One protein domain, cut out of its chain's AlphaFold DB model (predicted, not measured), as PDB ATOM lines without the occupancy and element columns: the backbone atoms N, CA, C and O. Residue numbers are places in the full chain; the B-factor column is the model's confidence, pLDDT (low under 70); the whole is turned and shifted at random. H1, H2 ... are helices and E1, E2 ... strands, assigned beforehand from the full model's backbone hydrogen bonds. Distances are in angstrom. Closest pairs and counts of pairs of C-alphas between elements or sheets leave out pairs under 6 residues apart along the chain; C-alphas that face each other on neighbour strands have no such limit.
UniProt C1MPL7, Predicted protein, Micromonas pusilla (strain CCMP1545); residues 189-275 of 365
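Overview. This is residues 189 to 275 of the 365 residues of the protein "Predicted protein" of Micromonas pusilla (strain CCMP1545) (UniProt C1MPL7). Two separate antiparallel hairpins make the frame of this domain, a long one of E1 and E2 and a short one of E3 and E4; the small helix H1 sits by the long hairpin through residues 217 to 221, and the still shorter H2 lies farther out beyond H1. Much of the rest is loop, and residues 251 to 256, between E3 and E4, stick out. The printed part has 87 residues, with two named helices and four named strands in the order E1, E2, H1, H2, E3, E4; each pair of strands is an antiparallel sheet of two. The class is mixed, helices and strands, with 35 residues, under half, in named elements. The whole is compact, with a radius of gyration of the C-alphas of 13.4 A and spans of 32 by 31 by 24 A.

Along the chain. Find C-alpha 189 at (37.008, 1.521, -17.867); from there E1 runs through residues 189 to 195, 19.9 A. E2, residues 204 to 211, runs 21.5 A and ends at C-alpha 211 (33.760, 5.047, -21.902). Next come H1, residues 217 to 223, 10.0 A, and H2, residues 229 to 233, 6.4 A. Look then for E3 at residues 245 to 248, 9.8 A, and E4 at residues 260 to 263, 10.2 A, which ends at C-alpha 263 (29.301, 15.868, -10.206).

Arrangement. Begin with the hairpin E1 and E2, antiparallel at 156 degrees, where N 192 and O 207 are within hydrogen-bond range at 2.8 A. From this hairpin go to H1: its closest C-alphas with E1 are those of Phe 192 and Ala 221, 7.4 A apart, and with E2 those of Leu 211 and Ala 220, 7.7 A. H1 and H2 are close but not clearly touching; their closest C-alphas, of Met 222 and Ala 232, are 7.4 A apart. The hairpin E3 and E4 is antiparallel at 143 degrees, with N 246 and O 262 within hydrogen-bond range at 2.8 A. E1 and E2 are each apart from E3 and E4, and so is H1. In H1 and H2 every O i to N i+4 pair is within hydrogen-bond range.

Size, cuts and confidence. The C-alphas farthest apart are those of Ser 233 and Asp 254, 36.5 A. The printed part has no cut. The links H2 to E3 and E3 to E4 are long, and residues 264 to 275 hold no named element. The mean pLDDT of the printed part is 79.9; look for values under 70 at residues 199 and 201, 250 to 259, and 270 to 275.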
ATOM      1  N   VAL A 189      37.905   2.496 -18.493       81.06
ATOM      2  CA  VAL A 189      37.008   1.521 -17.867       81.06
ATOM      3  C   VAL A 189      36.516   2.107 -16.552       81.06
ATOM      4  O   VAL A 189      37.261   2.157 -15.579       81.06
ATOM      5  N   VAL A 190      35.256   2.523 -16.535       83.19
ATOM      6  CA  VAL A 190      34.574   3.016 -15.341       83.19
ATOM      7  C   VAL A 190      33.773   1.868 -14.740       83.19
ATOM      8  O   VAL A 190      32.919   1.284 -15.408       83.19
ATOM      9  N   THR A 191      34.054   1.532 -13.481       86.38
ATOM     10  CA  THR A 191      33.312   0.517 -12.721       86.38
ATOM     11  C   THR A 191      32.412   1.194 -11.714       86.38
ATOM     12  O   THR A 191      32.911   1.756 -10.750       86.38
ATOM     13  N   PHE A 192      31.104   1.095 -11.917       85.62
ATOM     14  CA  PHE A 192      30.094   1.593 -11.000       85.62
ATOM     15  C   PHE A 192      29.787   0.554  -9.920       85.62
ATOM     16  O   PHE A 192      29.568  -0.610 -10.245       85.62
ATOM     17  N   ALA A 193      29.727   0.971  -8.658       84.06
ATOM     18  CA  ALA A 193      29.332   0.125  -7.537       84.06
ATOM     19  C   ALA A 193      27.945   0.545  -7.039       84.06
ATOM     20  O   ALA A 193      27.635   1.728  -6.979       84.06
ATOM     21  N   THR A 194      27.094  -0.414  -6.706       81.69
ATOM     22  CA  THR A 194      25.753  -0.177  -6.156       81.69
ATOM     23  C   THR A 194      25.500  -1.139  -5.003       81.69
ATOM     24  O   THR A 194      26.097  -2.218  -5.000       81.69
ATOM     25  N   PRO A 195      24.643  -0.795  -4.028       79.62
ATOM     26  CA  PRO A 195      24.207  -1.752  -3.020       79.62
ATOM     27  C   PRO A 195      23.608  -2.999  -3.678       79.62
ATOM     28  O   PRO A 195      22.905  -2.914  -4.689       79.62
ATOM     29  N   GLY A 196      23.907  -4.165  -3.118       78.62
ATOM     30  CA  GLY A 196      23.374  -5.435  -3.575       78.62
ATOM     31  C   GLY A 196      21.846  -5.473  -3.451       78.62
ATOM     32  O   GLY A 196      21.267  -4.827  -2.574       78.62
ATOM     33  N   PRO A 197      21.160  -6.258  -4.299       74.38
ATOM     34  CA  PRO A 197      19.698  -6.350  -4.284       74.38
ATOM     35  C   PRO A 197      19.136  -6.911  -2.968       74.38
ATOM     36  O   PRO A 197      17.957  -6.713  -2.680       74.38
ATOM     37  N   ASP A 198      19.970  -7.598  -2.185       76.88
ATOM     38  CA  ASP A 198      19.598  -8.230  -0.920       76.88
ATOM     39  C   ASP A 198      19.649  -7.260   0.279       76.88
ATOM     40  O   ASP A 198      19.239  -7.629   1.381       76.88
ATOM     41  N   GLY A 199      20.089  -6.009   0.072       64.44
ATOM     42  CA  GLY A 199      20.040  -4.942   1.079       64.44
ATOM     43  C   GLY A 199      20.936  -5.165   2.301       64.44
ATOM     44  O   GLY A 199      20.725  -4.522   3.327       64.44
ATOM     45  N   GLY A 200      21.894  -6.093   2.222       73.19
ATOM     46  CA  GLY A 200      22.945  -6.248   3.221       73.19
ATOM     47  C   GLY A 200      24.058  -5.226   3.001       73.19
ATOM     48  O   GLY A 200      24.480  -5.015   1.865       73.19
ATOM     49  N   ASP A 201      24.562  -4.633   4.086       64.94
ATOM     50  CA  ASP A 201      25.627  -3.613   4.058       64.94
ATOM     51  C   ASP A 201      26.947  -4.118   3.430       64.94
ATOM     52  O   ASP A 201      27.795  -3.322   3.025       64.94
ATOM     53  N   ASP A 202      27.108  -5.441   3.318       74.44
ATOM     54  CA  ASP A 202      28.297  -6.104   2.776       74.44
ATOM     55  C   ASP A 202      28.177  -6.485   1.285       74.44
ATOM     56  O   ASP A 202      29.183  -6.829   0.655       74.44
ATOM     57  N   ASP A 203      26.979  -6.428   0.695       79.50
ATOM     58  CA  ASP A 203      26.761  -6.845  -0.691       79.50
ATOM     59  C   ASP A 203      26.893  -5.642  -1.635       79.50
ATOM     60  O   ASP A 203      26.099  -4.705  -1.592       79.50
ATOM     61  N   VAL A 204      27.890  -5.668  -2.524       81.00
ATOM     62  CA  VAL A 204      28.123  -4.624  -3.536       81.00
ATOM     63  C   VAL A 204      28.007  -5.233  -4.930       81.00
ATOM     64  O   VAL A 204      28.722  -6.173  -5.274       81.00
ATOM     65  N   ALA A 205      27.113  -4.690  -5.753       83.38
ATOM     66  CA  ALA A 205      26.983  -5.027  -7.161       83.38
ATOM     67  C   ALA A 205      27.816  -4.061  -8.016       83.38
ATOM     68  O   ALA A 205      27.570  -2.853  -8.026       83.38
ATOM     69  N   GLU A 206      28.784  -4.600  -8.756       86.38
ATOM     70  CA  GLU A 206      29.664  -3.832  -9.640       86.38
ATOM     71  C   GLU A 206      29.261  -3.987 -11.113       86.38
ATOM     72  O   GLU A 206      29.028  -5.092 -11.602       86.38
ATOM     73  N   THR A 207      29.204  -2.873 -11.842       88.31
ATOM     74  CA  THR A 207      28.933  -2.829 -13.284       88.31
ATOM     75  C   THR A 207      29.981  -1.967 -13.972       88.31
ATOM     76  O   THR A 207      30.067  -0.771 -13.712       88.31
ATOM     77  N   SER A 208      30.769  -2.552 -14.873       87.00
ATOM     78  CA  SER A 208      31.826  -1.841 -15.595       87.00
ATOM     79  C   SER A 208      31.459  -1.530 -17.043       87.00
ATOM     80  O   SER A 208      30.740  -2.276 -17.710       87.00
ATOM     81  N   VAL A 209      31.966  -0.403 -17.541       88.50
ATOM     82  CA  VAL A 209      31.791   0.041 -18.925       88.50
ATOM     83  C   VAL A 209      33.046   0.746 -19.422       88.50
ATOM     84  O   VAL A 209      33.697   1.481 -18.687       88.50
ATOM     85  N   ALA A 210      33.380   0.528 -20.690       86.56
ATOM     86  CA  ALA A 210      34.410   1.293 -21.374       86.56
ATOM     87  C   ALA A 210      33.785   2.574 -21.946       86.56
ATOM     88  O   ALA A 210      32.898   2.492 -22.800       86.56
ATOM     89  N   LEU A 211      34.226   3.734 -21.463       84.81
ATOM     90  CA  LEU A 211      33.760   5.047 -21.902       84.81
ATOM     91  C   LEU A 211      34.818   5.739 -22.739       84.81
ATOM     92  O   LEU A 211      36.000   5.720 -22.401       84.81
ATOM     93  N   ARG A 212      34.393   6.366 -23.834       85.31
ATOM     94  CA  ARG A 212      35.292   7.168 -24.662       85.31
ATOM     95  C   ARG A 212      35.496   8.555 -24.054       85.31
ATOM     96  O   ARG A 212      34.577   9.065 -23.416       85.31
ATOM     97  N   PRO A 213      36.650   9.193 -24.301       83.06
ATOM     98  CA  PRO A 213      36.843  10.602 -24.002       83.06
ATOM     99  C   PRO A 213      35.697  11.467 -24.553       83.06
ATOM    100  O   PRO A 213      35.275  11.277 -25.696       83.06
ATOM    101  N   GLY A 214      35.184  12.381 -23.732       85.06
ATOM    102  CA  GLY A 214      34.009  13.210 -23.999       85.06
ATOM    103  C   GLY A 214      32.658  12.531 -23.740       85.06
ATOM    104  O   GLY A 214      31.623  13.164 -23.933       85.06
ATOM    105  N   GLU A 215      32.614  11.254 -23.333       89.69
ATOM    106  CA  GLU A 215      31.365  10.654 -22.851       89.69
ATOM    107  C   GLU A 215      31.057  11.116 -21.426       89.69
ATOM    108  O   GLU A 215      31.895  11.023 -20.530       89.69
ATOM    109  N   ASN A 216      29.812  11.537 -21.215       90.81
ATOM    110  CA  ASN A 216      29.316  11.942 -19.910       90.81
ATOM    111  C   ASN A 216      29.113  10.738 -18.977       90.81
ATOM    112  O   ASN A 216      28.436   9.761 -19.332       90.81
ATOM    113  N   VAL A 217      29.658  10.826 -17.760       89.81
ATOM    114  CA  VAL A 217      29.652   9.715 -16.794       89.81
ATOM    115  C   VAL A 217      28.231   9.378 -16.323       89.81
ATOM    116  O   VAL A 217      27.871   8.199 -16.259       89.81
ATOM    117  N   LEU A 218      27.380  10.380 -16.065       90.94
ATOM    118  CA  LEU A 218      25.989  10.138 -15.660       90.94
ATOM    119  C   LEU A 218      25.182   9.470 -16.779       90.94
ATOM    120  O   LEU A 218      24.425   8.529 -16.529       90.94
ATOM    121  N   ALA A 219      25.360   9.915 -18.026       91.88
ATOM    122  CA  ALA A 219      24.682   9.311 -19.170       91.88
ATOM    123  C   ALA A 219      25.038   7.821 -19.326       91.88
ATOM    124  O   ALA A 219      24.173   7.000 -19.651       91.88
ATOM    125  N   ALA A 220      26.294   7.450 -19.059       91.88
ATOM    126  CA  ALA A 220      26.727   6.060 -19.023       91.88
ATOM    127  C   ALA A 220      26.079   5.264 -17.878       91.88
ATOM    128  O   ALA A 220      25.571   4.166 -18.116       91.88
ATOM    129  N   ALA A 221      26.030   5.824 -16.668       90.06
ATOM    130  CA  ALA A 221      25.387   5.183 -15.521       90.06
ATOM    131  C   ALA A 221      23.886   4.926 -15.774       90.06
ATOM    132  O   ALA A 221      23.380   3.831 -15.515       90.06
ATOM    133  N   MET A 222      23.177   5.890 -16.372       91.38
ATOM    134  CA  MET A 222      21.773   5.732 -16.776       91.38
ATOM    135  C   MET A 222      21.590   4.648 -17.849       91.38
ATOM    136  O   MET A 222      20.654   3.853 -17.774       91.38
ATOM    137  N   ARG A 223      22.488   4.581 -18.843       93.12
ATOM    138  CA  ARG A 223      22.467   3.550 -19.901       93.12
ATOM    139  C   ARG A 223      22.617   2.134 -19.347       93.12
ATOM    140  O   ARG A 223      22.016   1.212 -19.890       93.12
ATOM    141  N   LEU A 224      23.427   1.967 -18.305       90.31
ATOM    142  CA  LEU A 224      23.665   0.676 -17.657       90.31
ATOM    143  C   LEU A 224      22.590   0.309 -16.630       90.31
ATOM    144  O   LEU A 224      22.611  -0.799 -16.108       90.31
ATOM    145  N   GLY A 225      21.656   1.220 -16.341       89.88
ATOM    146  CA  GLY A 225      20.635   1.018 -15.315       89.88
ATOM    147  C   GLY A 225      21.164   1.122 -13.884       89.88
ATOM    148  O   GLY A 225      20.445   0.760 -12.959       89.88
ATOM    149  N   VAL A 226      22.385   1.633 -13.705       88.19
ATOM    150  CA  VAL A 226      22.979   1.936 -12.392       88.19
ATOM    151  C   VAL A 226      22.178   3.042 -11.704       88.19
ATOM    152  O   VAL A 226      21.866   2.953 -10.522       88.19
ATOM    153  N   VAL A 227      21.780   4.059 -12.475       86.56
ATOM    154  CA  VAL A 227      20.802   5.065 -12.049       86.56
ATOM    155  C   VAL A 227      19.439   4.652 -12.592       86.56
ATOM    156  O   VAL A 227      19.242   4.571 -13.809       86.56
ATOM    157  N   SER A 228      18.490   4.385 -11.693       85.12
ATOM    158  CA  SER A 228      17.127   4.023 -12.085       85.12
ATOM    159  C   SER A 228      16.450   5.179 -12.825       85.12
ATOM    160  O   SER A 228      16.761   6.353 -12.623       85.12
ATOM    161  N   ARG A 229      15.486   4.865 -13.696       85.75
ATOM    162  CA  ARG A 229      14.754   5.892 -14.455       85.75
ATOM    163  C   ARG A 229      14.008   6.872 -13.543       85.75
ATOM    164  O   ARG A 229      13.908   8.051 -13.876       85.75
ATOM    165  N   ASP A 230      13.513   6.381 -12.412       84.75
ATOM    166  CA  ASP A 230      12.801   7.191 -11.428       84.75
ATOM    167  C   ASP A 230      13.775   8.129 -10.703       84.75
ATOM    168  O   ASP A 230      13.510   9.328 -10.619       84.75
ATOM    169  N   ALA A 231      14.956   7.636 -10.309       81.06
ATOM    170  CA  ALA A 231      16.022   8.464  -9.742       81.06
ATOM    171  C   ALA A 231      16.519   9.523 -10.738       81.06
ATOM    172  O   ALA A 231      16.639  10.695 -10.392       81.06
ATOM    173  N   ALA A 232      16.716   9.142 -12.003       83.31
ATOM    174  CA  ALA A 232      17.137  10.061 -13.057       83.31
ATOM    175  C   ALA A 232      16.149  11.222 -13.269       83.31
ATOM    176  O   ALA A 232      16.559  12.316 -13.649       83.31
ATOM    177  N   SER A 233      14.854  11.007 -13.011       83.62
ATOM    178  CA  SER A 233      13.830  12.051 -13.142       83.62
ATOM    179  C   SER A 233      13.908  13.138 -12.064       83.62
ATOM    180  O   SER A 233      13.372  14.228 -12.265       83.62
ATOM    181  N   ALA A 234      14.601  12.867 -10.953       83.31
ATOM    182  CA  ALA A 234      14.835  13.820  -9.871       83.31
ATOM    183  C   ALA A 234      16.115  14.660 -10.069       83.31
ATOM    184  O   ALA A 234      16.391  15.560  -9.276       83.31
ATOM    185  N   LEU A 235      16.901  14.389 -11.118       87.44
ATOM    186  CA  LEU A 235      18.174  15.065 -11.374       87.44
ATOM    187  C   LEU A 235      17.976  16.357 -12.163       87.44
ATOM    188  O   LEU A 235      17.268  16.383 -13.167       87.44
ATOM    189  N   CYS A 236      18.668  17.429 -11.764       89.38
ATOM    190  CA  CYS A 236      18.611  18.698 -12.497       89.38
ATOM    191  C   CYS A 236      19.399  18.683 -13.817       89.38
ATOM    192  O   CYS A 236      19.148  19.530 -14.664       89.38
ATOM    193  N   LEU A 237      20.373  17.770 -13.972       89.69
ATOM    194  CA  LEU A 237      21.314  17.656 -15.104       89.69
ATOM    195  C   LEU A 237      22.187  18.896 -15.395       89.69
ATOM    196  O   LEU A 237      23.067  18.837 -16.242       89.69
ATOM    197  N   GLU A 238      21.997  19.995 -14.670       89.56
ATOM    198  CA  GLU A 238      22.745  21.251 -14.821       89.56
ATOM    199  C   GLU A 238      23.854  21.421 -13.764       89.56
ATOM    200  O   GLU A 238      24.442  22.493 -13.652       89.56
ATOM    201  N   GLY A 239      24.099  20.404 -12.928       86.25
ATOM    202  CA  GLY A 239      25.040  20.469 -11.798       86.25
ATOM    203  C   GLY A 239      24.580  21.324 -10.613       86.25
ATOM    204  O   GLY A 239      25.337  21.511  -9.666       86.25
ATOM    205  N   ARG A 240      23.337  21.820 -10.630       86.62
ATOM    206  CA  ARG A 240      22.758  22.669  -9.572       86.62
ATOM    207  C   ARG A 240      22.267  21.906  -8.340       86.62
ATOM    208  O   ARG A 240      22.045  22.521  -7.306       86.62
ATOM    209  N   CYS A 241      22.032  20.602  -8.464       86.81
ATOM    210  CA  CYS A 241      21.627  19.737  -7.361       86.81
ATOM    211  C   CYS A 241      22.744  18.754  -7.018       86.81
ATOM    212  O   CYS A 241      23.528  18.373  -7.890       86.81
ATOM    213  N   ASP A 242      22.745  18.260  -5.784       84.06
ATOM    214  CA  ASP A 242      23.719  17.260  -5.330       84.06
ATOM    215  C   ASP A 242      23.315  15.822  -5.672       84.06
ATOM    216  O   ASP A 242      24.087  14.889  -5.487       84.06
ATOM    217  N   GLY A 243      22.153  15.637  -6.302       83.19
ATOM    218  CA  GLY A 243      21.692  14.333  -6.770       83.19
ATOM    219  C   GLY A 243      22.533  13.709  -7.889       83.19
ATOM    220  O   GLY A 243      22.173  12.652  -8.360       83.19
ATOM    221  N   CYS A 244      23.608  14.315  -8.394       85.38
ATOM    222  CA  CYS A 244      24.500  13.648  -9.362       85.38
ATOM    223  C   CYS A 244      25.931  13.472  -8.820       85.38
ATOM    224  O   CYS A 244      26.838  13.132  -9.585       85.38
ATOM    225  N   VAL A 245      26.147  13.743  -7.527       86.00
ATOM    226  CA  VAL A 245      27.461  13.654  -6.878       86.00
ATOM    227  C   VAL A 245      27.819  12.192  -6.630       86.00
ATOM    228  O   VAL A 245      27.000  11.414  -6.152       86.00
ATOM    229  N   MET A 246      29.047  11.822  -6.980       82.38
ATOM    230  CA  MET A 246      29.587  10.475  -6.825       82.38
ATOM    231  C   MET A 246      31.023  10.537  -6.305       82.38
ATOM    232  O   MET A 246      31.744  11.489  -6.587       82.38
ATOM    233  N   GLU A 247      31.449   9.524  -5.557       81.00
ATOM    234  CA  GLU A 247      32.823   9.419  -5.066       81.00
ATOM    235  C   GLU A 247      33.741   8.779  -6.121       81.00
ATOM    236  O   GLU A 247      33.380   7.818  -6.803       81.00
ATOM    237  N   VAL A 248      34.947   9.318  -6.279       78.56
ATOM    238  CA  VAL A 248      35.967   8.794  -7.187       78.56
ATOM    239  C   VAL A 248      37.003   8.030  -6.373       78.56
ATOM    240  O   VAL A 248      37.874   8.617  -5.734       78.56
ATOM    241  N   VAL A 249      36.933   6.700  -6.440       72.38
ATOM    242  CA  VAL A 249      37.881   5.798  -5.766       72.38
ATOM    243  C   VAL A 249      38.883   5.244  -6.772       72.38
ATOM    244  O   VAL A 249      38.596   4.288  -7.489       72.38
ATOM    245  N   ARG A 250      40.087   5.820  -6.806       69.50
ATOM    246  CA  ARG A 250      41.153   5.364  -7.708       69.50
ATOM    247  C   ARG A 250      41.719   4.021  -7.236       69.50
ATOM    248  O   ARG A 250      42.143   3.874  -6.095       69.50
ATOM    249  N   VAL A 251      41.746   3.032  -8.130       60.62
ATOM    250  CA  VAL A 251      42.313   1.705  -7.838       60.62
ATOM    251  C   VAL A 251      43.835   1.803  -7.813       60.62
ATOM    252  O   VAL A 251      44.437   2.188  -8.813       60.62
ATOM    253  N   GLY A 252      44.448   1.421  -6.691       58.16
ATOM    254  CA  GLY A 252      45.905   1.422  -6.502       58.16
ATOM    255  C   GLY A 252      46.471   2.681  -5.839       58.16
ATOM    256  O   GLY A 252      47.689   2.811  -5.749       58.16
ATOM    257  N   ASP A 253      45.614   3.598  -5.383       59.41
ATOM    258  CA  ASP A 253      46.024   4.665  -4.471       59.41
ATOM    259  C   ASP A 253      45.916   4.130  -3.034       59.41
ATOM    260  O   ASP A 253      44.845   4.114  -2.426       59.41
ATOM    261  N   ASP A 254      47.020   3.581  -2.523       50.97
ATOM    262  CA  ASP A 254      47.093   2.826  -1.265       50.97
ATOM    263  C   ASP A 254      47.030   3.722  -0.001       50.97
ATOM    264  O   ASP A 254      47.783   3.533   0.957       50.97
ATOM    265  N   GLY A 255      46.099   4.682   0.037       50.34
ATOM    266  CA  GLY A 255      45.636   5.293   1.288       50.34
ATOM    267  C   GLY A 255      46.164   6.690   1.623       50.34
ATOM    268  O   GLY A 255      46.420   6.964   2.795       50.34
ATOM    269  N   GLY A 256      46.300   7.585   0.636       50.19
ATOM    270  CA  GLY A 256      46.665   8.990   0.890       50.19
ATOM    271  C   GLY A 256      45.848  10.054   0.146       50.19
ATOM    272  O   GLY A 256      45.762  11.184   0.625       50.19
ATOM    273  N   GLY A 257      45.241   9.726  -0.998       55.09
ATOM    274  CA  GLY A 257      44.390  10.653  -1.742       55.09
ATOM    275  C   GLY A 257      42.989  10.717  -1.140       55.09
ATOM    276  O   GLY A 257      42.279   9.717  -1.136       55.09
ATOM    277  N   GLY A 258      42.586  11.876  -0.612       58.31
ATOM    278  CA  GLY A 258      41.224  12.082  -0.115       58.31
ATOM    279  C   GLY A 258      40.174  11.718  -1.169       58.31
ATOM    280  O   GLY A 258      40.383  11.944  -2.362       58.31
ATOM    281  N   ALA A 259      39.055  11.151  -0.715       64.25
ATOM    282  CA  ALA A 259      37.884  10.861  -1.531       64.25
ATOM    283  C   ALA A 259      37.466  12.110  -2.323       64.25
ATOM    284  O   ALA A 259      36.926  13.067  -1.763       64.25
ATOM    285  N   ALA A 260      37.755  12.130  -3.624       73.50
ATOM    286  CA  ALA A 260      37.316  13.212  -4.491       73.50
ATOM    287  C   ALA A 260      35.852  12.963  -4.854       73.50
ATOM    288  O   ALA A 260      35.498  11.876  -5.307       73.50
ATOM    289  N   THR A 261      34.996  13.960  -4.652       81.00
ATOM    290  CA  THR A 261      33.605  13.902  -5.108       81.00
ATOM    291  C   THR A 261      33.486  14.576  -6.468       81.00
ATOM    292  O   THR A 261      34.123  15.592  -6.731       81.00
ATOM    293  N   LEU A 262      32.684  13.987  -7.348       85.31
ATOM    294  CA  LEU A 262      32.523  14.387  -8.739       85.31
ATOM    295  C   LEU A 262      31.039  14.540  -9.066       85.31
ATOM    296  O   LEU A 262      30.242  13.630  -8.827       85.31
ATOM    297  N   ARG A 263      30.653  15.671  -9.663       86.50
ATOM    298  CA  ARG A 263      29.301  15.868 -10.206       86.50
ATOM    299  C   ARG A 263      29.209  15.199 -11.572       86.50
ATOM    300  O   ARG A 263      29.525  15.797 -12.594       86.50
ATOM    301  N   THR A 264      28.721  13.965 -11.617       87.50
ATOM    302  CA  THR A 264      28.724  13.153 -12.851       87.50
ATOM    303  C   THR A 264      27.868  13.688 -13.989       87.50
ATOM    304  O   THR A 264      28.077  13.305 -15.136       87.50
ATOM    305  N   CYS A 265      26.930  14.593 -13.702       89.06
ATOM    306  CA  CYS A 265      26.181  15.303 -14.731       89.06
ATOM    307  C   CYS A 265      27.002  16.372 -15.473       89.06
ATOM    308  O   CYS A 265      26.619  16.749 -16.574       89.06
ATOM    309  N   GLN A 266      28.117  16.831 -14.901       89.56
ATOM    310  CA  GLN A 266      29.043  17.791 -15.516       89.56
ATOM    311  C   GLN A 266      30.398  17.173 -15.868       89.56
ATOM    312  O   GLN A 266      31.192  17.827 -16.528       89.56
ATOM    313  N   ALA A 267      30.653  15.942 -15.426       87.75
ATOM    314  CA  ALA A 267      31.916  15.271 -15.661       87.75
ATOM    315  C   ALA A 267      31.883  14.459 -16.954       87.75
ATOM    316  O   ALA A 267      31.087  13.516 -17.092       87.75
ATOM    317  N   ASP A 268      32.804  14.786 -17.850       87.06
ATOM    318  CA  ASP A 268      33.068  14.011 -19.045       87.06
ATOM    319  C   ASP A 268      34.383  13.237 -18.890       87.06
ATOM    320  O   ASP A 268      35.328  13.628 -18.200       87.06
ATOM    321  N   VAL A 269      34.447  12.067 -19.518       79.75
ATOM    322  CA  VAL A 269      35.662  11.251 -19.495       79.75
ATOM    323  C   VAL A 269      36.776  11.996 -20.225       79.75
ATOM    324  O   VAL A 269      36.625  12.354 -21.387       79.75
ATOM    325  N   GLY A 270      37.912  12.204 -19.566       68.81
ATOM    326  CA  GLY A 270      39.046  12.939 -20.136       68.81
ATOM    327  C   GLY A 270      39.242  14.340 -19.563       68.81
ATOM    328  O   GLY A 270      40.301  14.909 -19.811       68.81
ATOM    329  N   ASP A 271      38.304  14.842 -18.756       68.81
ATOM    330  CA  ASP A 271      38.567  15.998 -17.902       68.81
ATOM    331  C   ASP A 271      39.593  15.626 -16.822       68.81
ATOM    332  O   ASP A 271      39.631  14.487 -16.333       68.81
ATOM    333  N   ASP A 272      40.435  16.592 -16.441       65.81
ATOM    334  CA  ASP A 272      41.535  16.404 -15.484       65.81
ATOM    335  C   ASP A 272      41.062  15.804 -14.142       65.81
ATOM    336  O   ASP A 272      41.827  15.129 -13.449       65.81
ATOM    337  N   GLU A 273      39.776  15.960 -13.811       64.62
ATOM    338  CA  GLU A 273      39.133  15.431 -12.604       64.62
ATOM    339  C   GLU A 273      39.107  13.889 -12.544       64.62
ATOM    340  O   GLU A 273      39.340  13.300 -11.481       64.62
ATOM    341  N   LEU A 274      38.917  13.203 -13.680       64.06
ATOM    342  CA  LEU A 274      38.951  11.732 -13.764       64.06
ATOM    343  C   LEU A 274      40.372  11.159 -13.906       64.06
ATOM    344  O   LEU A 274      40.547   9.936 -13.878       64.06
ATOM    345  N   GLY A 275      41.380  12.036 -13.967       54.19
ATOM    346  CA  GLY A 275      42.787  11.686 -14.099       54.19
ATOM    347  C   GLY A 275      43.108  11.241 -15.520       54.19
ATOM    348  O   GLY A 275      42.913  10.083 -15.888       54.19
TER     349      GLY A 275